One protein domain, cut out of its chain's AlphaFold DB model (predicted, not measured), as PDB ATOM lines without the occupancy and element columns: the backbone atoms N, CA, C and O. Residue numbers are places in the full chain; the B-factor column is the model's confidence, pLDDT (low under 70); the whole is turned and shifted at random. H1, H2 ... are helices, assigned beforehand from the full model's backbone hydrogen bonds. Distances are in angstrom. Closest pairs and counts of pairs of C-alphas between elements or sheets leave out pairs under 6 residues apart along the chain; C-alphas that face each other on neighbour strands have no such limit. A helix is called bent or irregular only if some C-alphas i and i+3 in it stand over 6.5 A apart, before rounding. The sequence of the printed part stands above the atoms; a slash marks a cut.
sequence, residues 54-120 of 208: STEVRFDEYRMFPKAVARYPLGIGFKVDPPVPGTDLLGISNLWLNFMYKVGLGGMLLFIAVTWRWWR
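Overview. This is residues 54 to 120 of the 208 residues of an uncharacterized protein of Pseudomonas aeruginosa (UniProt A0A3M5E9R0). A kinked helix, H1, the short arm H2a of a bent helix H2 and a long loop of residues 72 to 94 make a small body, from which residues 112 to 120, in the long arm H2b, stick out. H1 and H2a run the same way, side by side at a shallow tilt, and H2b turns off from the end of H2a at a steep one. The printed part has 67 residues with two named helices, H1 then H2, and no named strand; the class is all helix. It is only just compact, close to loose, with a radius of gyration of the C-alphas of 12.7 A, and elongated, with spans of 39 by 25 by 19 A.

Along the chain. H1, residues 54 to 71, begins with C-alpha 54 at (4.027, -21.062, 19.958) and is 25.1 A long. It has a kink of 42 degrees near residue 64 and is irregular, with C-alphas 63 and 66 lying 7.1 A apart. H2, residues 95 to 120, was assigned as one helix by its hydrogen bonds but is bent: C-alphas 102 and 105 are 9.4 A apart. Its arms are H2a, residues 95 to 102, from C-alpha 95 at (16.367, -30.339, 16.517), and H2b, residues 105 to 120, 22.5 A long, ending with C-alpha 120 at (34.614, -41.582, 26.059).

Arrangement. H1 and H2a only just touch, with 3 pairs of C-alphas within 8 A, and on H1 with residues 65 to 69 alone; the closest C-alphas, of Val 69 and Tyr 101, are 6.3 A apart. Their shallow tilt is 30 degrees, the same way. H2a and H2b touch only at the corner, and only just, with 3 pairs; the closest C-alphas, of Met 100 and Met 108, are 5.4 A apart, at a steep tilt of 47 degrees, opposite ways. H1 and H2b are close but not clearly touching. Every O i to N i+4 pair is within hydrogen-bond range in H2a and H2b, and 11 of 14 are in H1.

Size, cuts and confidence. The C-alphas of Gly 86 and Arg 120, the two farthest apart, are 42.9 A apart. Without the free residues 112 to 120, the body spans 31 by 24 by 18 A. The link from H1 to H2 is long, 23 residues, and the printed part has no cut. Mean pLDDT of the printed part is 87.5; residues 54 to 57 are under 70.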
ATOM      1  N   SER A  54       2.743 -20.362  20.105       54.62
ATOM      2  CA  SER A  54       4.027 -21.062  19.958       54.62
ATOM      3  C   SER A  54       4.269 -22.194  20.965       54.62
ATOM      4  O   SER A  54       5.144 -23.012  20.720       54.62
ATOM      5  N   THR A  55       3.550 -22.258  22.088       56.53
ATOM      6  CA  THR A  55       3.684 -23.329  23.095       56.53
ATOM      7  C   THR A  55       2.715 -24.475  22.815       56.53
ATOM      8  O   THR A  55       3.104 -25.632  22.931       56.53
ATOM      9  N   GLU A  56       1.498 -24.162  22.372       59.31
ATOM     10  CA  GLU A  56       0.489 -25.153  21.978       59.31
ATOM     11  C   GLU A  56       0.946 -25.975  20.764       59.31
ATOM     12  O   GLU A  56       1.021 -27.200  20.853       59.31
ATOM     13  N   VAL A  57       1.414 -25.304  19.700       64.38
ATOM     14  CA  VAL A  57       1.974 -25.975  18.514       64.38
ATOM     15  C   VAL A  57       3.093 -26.942  18.908       64.38
ATOM     16  O   VAL A  57       3.108 -28.074  18.440       64.38
ATOM     17  N   ARG A  58       3.979 -26.563  19.841       72.50
ATOM     18  CA  ARG A  58       5.079 -27.432  20.300       72.50
ATOM     19  C   ARG A  58       4.578 -28.707  20.964       72.50
ATOM     20  O   ARG A  58       5.090 -29.782  20.661       72.50
ATOM     21  N   PHE A  59       3.614 -28.613  21.880       76.75
ATOM     22  CA  PHE A  59       3.075 -29.803  22.546       76.75
ATOM     23  C   PHE A  59       2.437 -30.767  21.545       76.75
ATOM     24  O   PHE A  59       2.622 -31.982  21.669       76.75
ATOM     25  N   ASP A  60       1.776 -30.235  20.520       79.56
ATOM     26  CA  ASP A  60       1.216 -31.042  19.441       79.56
ATOM     27  C   ASP A  60       2.299 -31.707  18.581       79.56
ATOM     28  O   ASP A  60       2.166 -32.892  18.260       79.56
ATOM     29  N   GLU A  61       3.415 -31.021  18.291       81.50
ATOM     30  CA  GLU A  61       4.578 -31.628  17.623       81.50
ATOM     31  C   GLU A  61       5.096 -32.844  18.407       81.50
ATOM     32  O   GLU A  61       5.242 -33.935  17.847       81.50
ATOM     33  N   TYR A  62       5.321 -32.690  19.718       83.25
ATOM     34  CA  TYR A  62       5.801 -33.775  20.583       83.25
ATOM     35  C   TYR A  62       4.811 -34.942  20.650       83.25
ATOM     36  O   TYR A  62       5.215 -36.106  20.604       83.25
ATOM     37  N   ARG A  63       3.510 -34.646  20.738       86.00
ATOM     38  CA  ARG A  63       2.448 -35.657  20.820       86.00
ATOM     39  C   ARG A  63       2.293 -36.445  19.521       86.00
ATOM     40  O   ARG A  63       2.012 -37.644  19.563       86.00
ATOM     41  N   MET A  64       2.459 -35.790  18.373       86.00
ATOM     42  CA  MET A  64       2.296 -36.399  17.050       86.00
ATOM     43  C   MET A  64       3.581 -37.055  16.529       86.00
ATOM     44  O   MET A  64       3.509 -37.910  15.644       86.00
ATOM     45  N   PHE A  65       4.741 -36.735  17.109       90.12
ATOM     46  CA  PHE A  65       6.039 -37.281  16.708       90.12
ATOM     47  C   PHE A  65       6.095 -38.821  16.602       90.12
ATOM     48  O   PHE A  65       6.610 -39.320  15.597       90.12
ATOM     49  N   PRO A  66       5.527 -39.616  17.535       91.62
ATOM     50  CA  PRO A  66       5.537 -41.075  17.406       91.62
ATOM     51  C   PRO A  66       4.841 -41.578  16.134       91.62
ATOM     52  O   PRO A  66       5.293 -42.556  15.539       91.62
ATOM     53  N   LYS A  67       3.781 -40.895  15.673       91.31
ATOM     54  CA  LYS A  67       3.104 -41.235  14.410       91.31
ATOM     55  C   LYS A  67       4.009 -40.971  13.208       91.31
ATOM     56  O   LYS A  67       4.062 -41.795  12.297       91.31
ATOM     57  N   ALA A  68       4.751 -39.862  13.225       89.06
ATOM     58  CA  ALA A  68       5.703 -39.522  12.170       89.06
ATOM     59  C   ALA A  68       6.815 -40.579  12.047       89.06
ATOM     60  O   ALA A  68       7.099 -41.060  10.949       89.06
ATOM     61  N   VAL A  69       7.377 -41.017  13.178       91.00
ATOM     62  CA  VAL A  69       8.392 -42.086  13.216       91.00
ATOM     63  C   VAL A  69       7.818 -43.428  12.762       91.00
ATOM     64  O   VAL A  69       8.472 -44.140  12.005       91.00
ATOM     65  N   ALA A  70       6.597 -43.775  13.177       92.25
ATOM     66  CA  ALA A  70       5.945 -45.011  12.745       92.25
ATOM     67  C   ALA A  70       5.684 -45.031  11.229       92.25
ATOM     68  O   ALA A  70       5.791 -46.083  10.599       92.25
ATOM     69  N   ARG A  71       5.372 -43.872  10.633       93.00
ATOM     70  CA  ARG A  71       5.166 -43.732   9.185       93.00
ATOM     71  C   ARG A  71       6.476 -43.807   8.396       93.00
ATOM     72  O   ARG A  71       6.482 -44.370   7.305       93.00
ATOM     73  N   TYR A  72       7.564 -43.269   8.947       92.88
ATOM     74  CA  TYR A  72       8.876 -43.200   8.297       92.88
ATOM     75  C   TYR A  72       9.997 -43.709   9.224       92.88
ATOM     76  O   TYR A  72      10.845 -42.929   9.665       92.88
ATOM     77  N   PRO A  73      10.066 -45.024   9.511       93.38
ATOM     78  CA  PRO A  73      11.017 -45.577  10.484       93.38
ATOM     79  C   PRO A  73      12.487 -45.450  10.050       93.38
ATOM     80  O   PRO A  73      13.388 -45.358  10.892       93.38
ATOM     81  N   LEU A  74      12.732 -45.411   8.736       95.00
ATOM     82  CA  LEU A  74      14.049 -45.182   8.127       95.00
ATOM     83  C   LEU A  74      14.340 -43.694   7.863       95.00
ATOM     84  O   LEU A  74      15.399 -43.358   7.343       95.00
ATOM     85  N   GLY A  75      13.419 -42.815   8.259       93.06
ATOM     86  CA  GLY A  75      13.487 -41.380   8.038       93.06
ATOM     87  C   GLY A  75      12.991 -40.940   6.662       93.06
ATOM     88  O   GLY A  75      12.789 -41.745   5.755       93.06
ATOM     89  N   ILE A  76      12.777 -39.632   6.522       91.94
ATOM     90  CA  ILE A  76      12.299 -38.985   5.284       91.94
ATOM     91  C   ILE A  76      13.443 -38.485   4.383       91.94
ATOM     92  O   ILE A  76      13.210 -38.023   3.265       91.94
ATOM     93  N   GLY A  77      14.688 -38.572   4.861       88.75
ATOM     94  CA  GLY A  77      15.869 -38.056   4.178       88.75
ATOM     95  C   GLY A  77      15.976 -36.528   4.208       88.75
ATOM     96  O   GLY A  77      15.110 -35.813   4.703       88.75
ATOM     97  N   PHE A  78      17.072 -35.992   3.668       86.44
ATOM     98  CA  PHE A  78      17.371 -34.556   3.753       86.44
ATOM     99  C   PHE A  78      16.687 -33.696   2.685       86.44
ATOM    100  O   PHE A  78      16.600 -32.489   2.874       86.44
ATOM    101  N   LYS A  79      16.165 -34.300   1.607       85.62
ATOM    102  CA  LYS A  79      15.512 -33.583   0.495       85.62
ATOM    103  C   LYS A  79      14.106 -33.071   0.838       85.62
ATOM    104  O   LYS A  79      13.633 -32.143   0.196       85.62
ATOM    105  N   VAL A  80      13.441 -33.695   1.809       84.00
ATOM    106  CA  VAL A  80      12.071 -33.361   2.219       84.00
ATOM    107  C   VAL A  80      12.110 -32.784   3.620       84.00
ATOM    108  O   VAL A  80      12.642 -33.429   4.522       84.00
ATOM    109  N   ASP A  81      11.565 -31.589   3.820       82.25
ATOM    110  CA  ASP A  81      11.408 -30.990   5.145       82.25
ATOM    111  C   ASP A  81      10.035 -31.320   5.744       82.25
ATOM    112  O   ASP A  81       9.056 -31.416   5.005       82.25
ATOM    113  N   PRO A  82       9.935 -31.510   7.070       79.25
ATOM    114  CA  PRO A  82       8.647 -31.566   7.750       79.25
ATOM    115  C   PRO A  82       7.901 -30.224   7.628       79.25
ATOM    116  O   PRO A  82       8.533 -29.181   7.816       79.25
ATOM    117  N   PRO A  83       6.573 -30.220   7.417       85.56
ATOM    118  CA  PRO A  83       5.692 -31.380   7.252       85.56
ATOM    119  C   PRO A  83       5.818 -32.035   5.867       85.56
ATOM    120  O   PRO A  83       6.006 -31.362   4.858       85.56
ATOM    121  N   VAL A  84       5.677 -33.365   5.807       86.00
ATOM    122  CA  VAL A  84       5.783 -34.103   4.538       86.00
ATOM    123  C   VAL A  84       4.577 -33.768   3.647       86.00
ATOM    124  O   VAL A  84       3.439 -33.959   4.093       86.00
ATOM    125  N   PRO A  85       4.781 -33.306   2.397       86.81
ATOM    126  CA  PRO A  85       3.682 -32.940   1.507       86.81
ATOM    127  C   PRO A  85       2.686 -34.088   1.297       86.81
ATOM    128  O   PRO A  85       3.085 -35.228   1.063       86.81
ATOM    129  N   GLY A  86       1.387 -33.780   1.359       85.31
ATOM    130  CA  GLY A  86       0.318 -34.767   1.168       85.31
ATOM    131  C   GLY A  86       0.062 -35.684   2.371       85.31
ATOM    132  O   GLY A  86      -0.567 -36.726   2.209       85.31
ATOM    133  N   THR A  87       0.544 -35.319   3.563       86.19
ATOM    134  CA  THR A  87       0.282 -36.043   4.818       86.19
ATOM    135  C   THR A  87      -0.369 -35.137   5.863       86.19
ATOM    136  O   THR A  87      -0.303 -33.915   5.763       86.19
ATOM    137  N   ASP A  88      -0.978 -35.742   6.881       85.81
ATOM    138  CA  ASP A  88      -1.532 -35.086   8.073       85.81
ATOM    139  C   ASP A  88      -0.479 -34.869   9.179       85.81
ATOM    140  O   ASP A  88      -0.811 -34.558  10.324       85.81
ATOM    141  N   LEU A  89       0.804 -35.067   8.863       85.75
ATOM    142  CA  LEU A  89       1.892 -34.959   9.826       85.75
ATOM    143  C   LEU A  89       2.276 -33.497  10.047       85.75
ATOM    144  O   LEU A  89       2.421 -32.724   9.102       85.75
ATOM    145  N   LEU A  90       2.501 -33.143  11.309       83.00
ATOM    146  CA  LEU A  90       2.953 -31.811  11.694       83.00
ATOM    147  C   LEU A  90       4.437 -31.601  11.355       83.00
ATOM    148  O   LEU A  90       5.225 -32.548  11.256       83.00
ATOM    149  N   GLY A  91       4.816 -30.332  11.190       81.50
ATOM    150  CA  GLY A  91       6.220 -29.933  11.181       81.50
ATOM    151  C   GLY A  91       6.871 -30.277  12.519       81.50
ATOM    152  O   GLY A  91       6.198 -30.339  13.538       81.50
ATOM    153  N   ILE A  92       8.175 -30.541  12.522       84.69
ATOM    154  CA  ILE A  92       8.923 -30.826  13.750       84.69
ATOM    155  C   ILE A  92      10.046 -29.809  13.834       84.69
ATOM    156  O   ILE A  92      10.979 -29.839  13.027       84.69
ATOM    157  N   SER A  93       9.932 -28.910  14.802       78.81
ATOM    158  CA  SER A  93      10.857 -27.797  14.998       78.81
ATOM    159  C   SER A  93      11.996 -28.147  15.959       78.81
ATOM    160  O   SER A  93      13.109 -27.651  15.799       78.81
ATOM    161  N   ASN A  94      11.776 -29.060  16.915       85.56
ATOM    162  CA  ASN A  94      12.843 -29.530  17.800       85.56
ATOM    163  C   ASN A  94      13.962 -30.238  17.017       85.56
ATOM    164  O   ASN A  94      13.706 -31.183  16.269       85.56
ATOM    165  N   LEU A  95      15.211 -29.838  17.261       86.31
ATOM    166  CA  LEU A  95      16.367 -30.339  16.517       86.31
ATOM    167  C   LEU A  95      16.546 -31.862  16.589       86.31
ATOM    168  O   LEU A  95      16.784 -32.489  15.560       86.31
ATOM    169  N   TRP A  96      16.465 -32.469  17.778       88.81
ATOM    170  CA  TRP A  96      16.693 -33.913  17.933       88.81
ATOM    171  C   TRP A  96      15.585 -34.737  17.297       88.81
ATOM    172  O   TRP A  96      15.861 -35.741  16.638       88.81
ATOM    173  N   LEU A  97      14.339 -34.302  17.473       89.69
ATOM    174  CA  LEU A  97      13.197 -34.952  16.844       89.69
ATOM    175  C   LEU A  97      13.274 -34.824  15.324       89.69
ATOM    176  O   LEU A  97      13.102 -35.813  14.616       89.69
ATOM    177  N   ASN A  98      13.615 -33.639  14.816       88.56
ATOM    178  CA  ASN A  98      13.803 -33.413  13.390       88.56
ATOM    179  C   ASN A  98      14.962 -34.265  12.847       88.56
ATOM    180  O   ASN A  98      14.795 -34.922  11.823       88.56
ATOM    181  N   PHE A  99      16.084 -34.359  13.574       89.38
ATOM    182  CA  PHE A  99      17.196 -35.237  13.208       89.38
ATOM    183  C   PHE A  99      16.729 -36.681  13.055       89.38
ATOM    184  O   PHE A  99      16.895 -37.273  11.992       89.38
ATOM    185  N   MET A 100      16.094 -37.230  14.095       91.31
ATOM    186  CA  MET A 100      15.563 -38.590  14.082       91.31
ATOM    187  C   MET A 100      14.549 -38.782  12.952       91.31
ATOM    188  O   MET A 100      14.531 -39.839  12.330       91.31
ATOM    189  N   TYR A 101      13.745 -37.768  12.638       90.69
ATOM    190  CA  TYR A 101      12.794 -37.851  11.539       90.69
ATOM    191  C   TYR A 101      13.472 -37.855  10.162       90.69
ATOM    192  O   TYR A 101      13.046 -38.573   9.261       90.69
ATOM    193  N   LYS A 102      14.572 -37.114  10.000       90.81
ATOM    194  CA  LYS A 102      15.381 -37.076   8.774       90.81
ATOM    195  C   LYS A 102      16.154 -38.375   8.547       90.81
ATOM    196  O   LYS A 102      16.140 -38.890   7.431       90.81
ATOM    197  N   VAL A 103      16.829 -38.892   9.579       92.75
ATOM    198  CA  VAL A 103      17.760 -40.034   9.459       92.75
ATOM    199  C   VAL A 103      17.171 -41.384   9.883       92.75
ATOM    200  O   VAL A 103      17.810 -42.421   9.703       92.75
ATOM    201  N   GLY A 104      15.982 -41.378  10.482       94.31
ATOM    202  CA  GLY A 104      15.332 -42.560  11.032       94.31
ATOM    203  C   GLY A 104      15.952 -43.057  12.337       94.31
ATOM    204  O   GLY A 104      16.954 -42.541  12.844       94.31
ATOM    205  N   LEU A 105      15.366 -44.128  12.879       93.81
ATOM    206  CA  LEU A 105      15.823 -44.726  14.137       93.81
ATOM    207  C   LEU A 105      17.265 -45.247  14.027       93.81
ATOM    208  O   LEU A 105      18.070 -45.034  14.930       93.81
ATOM    209  N   GLY A 106      17.611 -45.886  12.906       95.44
ATOM    210  CA  GLY A 106      18.959 -46.413  12.675       95.44
ATOM    211  C   GLY A 106      20.025 -45.315  12.646       95.44
ATOM    212  O   GLY A 106      21.050 -45.433  13.319       95.44
ATOM    213  N   GLY A 107      19.763 -44.218  11.928       94.56
ATOM    214  CA  GLY A 107      20.663 -43.067  11.886       94.56
ATOM    215  C   GLY A 107      20.817 -42.396  13.252       94.56
ATOM    216  O   GLY A 107      21.934 -42.059  13.647       94.56
ATOM    217  N   MET A 108      19.726 -42.280  14.015       94.69
ATOM    218  CA  MET A 108      19.757 -41.732  15.372       94.69
ATOM    219  C   MET A 108      20.593 -42.602  16.320       94.69
ATOM    220  O   MET A 108      21.442 -42.089  17.047       94.69
ATOM    221  N   LEU A 109      20.420 -43.927  16.280       96.31
ATOM    222  CA  LEU A 109      21.210 -44.859  17.090       96.31
ATOM    223  C   LEU A 109      22.702 -44.802  16.741       96.31
ATOM    224  O   LEU A 109      23.544 -44.793  17.641       96.31
ATOM    225  N   LEU A 110      23.037 -44.725  15.450       96.81
ATOM    226  CA  LEU A 110      24.420 -44.564  15.004       96.81
ATOM    227  C   LEU A 110      25.010 -43.242  15.499       96.81
ATOM    228  O   LEU A 110      26.125 -43.229  16.021       96.81
ATOM    229  N   PHE A 111      24.261 -42.146  15.378       94.62
ATOM    230  CA  PHE A 111      24.681 -40.844  15.876       94.62
ATOM    231  C   PHE A 111      24.970 -40.896  17.383       94.62
ATOM    232  O   PHE A 111      26.068 -40.536  17.804       94.62
ATOM    233  N   ILE A 112      24.050 -41.451  18.183       95.94
ATOM    234  CA  ILE A 112      24.245 -41.648  19.629       95.94
ATOM    235  C   ILE A 112      25.514 -42.463  19.898       95.94
ATOM    236  O   ILE A 112      26.319 -42.089  20.751       95.94
ATOM    237  N   ALA A 113      25.729 -43.560  19.166       97.50
ATOM    238  CA  ALA A 113      26.900 -44.411  19.342       97.50
ATOM    239  C   ALA A 113      28.216 -43.676  19.028       97.50
ATOM    240  O   ALA A 113      29.189 -43.808  19.778       97.50
ATOM    241  N   VAL A 114      28.251 -42.886  17.952       96.94
ATOM    242  CA  VAL A 114      29.420 -42.086  17.557       96.94
ATOM    243  C   VAL A 114      29.696 -40.993  18.585       96.94
ATOM    244  O   VAL A 114      30.825 -40.888  19.068       96.94
ATOM    245  N   THR A 115      28.679 -40.233  18.993       96.06
ATOM    246  CA  THR A 115      28.810 -39.190  20.018       96.06
ATOM    247  C   THR A 115      29.248 -39.773  21.358       96.06
ATOM    248  O   THR A 115      30.116 -39.213  22.028       96.06
ATOM    249  N   TRP A 116      28.718 -40.935  21.742       96.69
ATOM    250  CA  TRP A 116      29.132 -41.624  22.960       96.69
ATOM    251  C   TRP A 116      30.597 -42.069  22.906       96.69
ATOM    252  O   TRP A 116      31.336 -41.891  23.876       96.69
ATOM    253  N   ARG A 117      31.046 -42.625  21.772       95.75
ATOM    254  CA  ARG A 117      32.457 -42.993  21.577       95.75
ATOM    255  C   ARG A 117      33.371 -41.776  21.633       95.75
ATOM    256  O   ARG A 117      34.364 -41.822  22.354       95.75
ATOM    257  N   TRP A 118      33.002 -40.691  20.954       96.31
ATOM    258  CA  TRP A 118      33.711 -39.417  21.043       96.31
ATOM    259  C   TRP A 118      33.834 -38.957  22.499       96.31
ATOM    260  O   TRP A 118      34.941 -38.711  22.970       96.31
ATOM    261  N   TRP A 119      32.731 -38.942  23.256       96.62
ATOM    262  CA  TRP A 119      32.743 -38.515  24.656       96.62
ATOM    263  C   TRP A 119      33.666 -39.372  25.529       96.62
ATOM    264  O   TRP A 119      34.367 -38.851  26.394       96.62
ATOM    265  N   ARG A 120      33.714 -40.691  25.309       94.44
ATOM    266  CA  ARG A 120      34.614 -41.582  26.059       94.44
ATOM    267  C   ARG A 120      36.090 -41.232  25.872       94.44
ATOM    268  O   ARG A 120      36.845 -41.359  26.836       94.44
TER     269      ARG A 120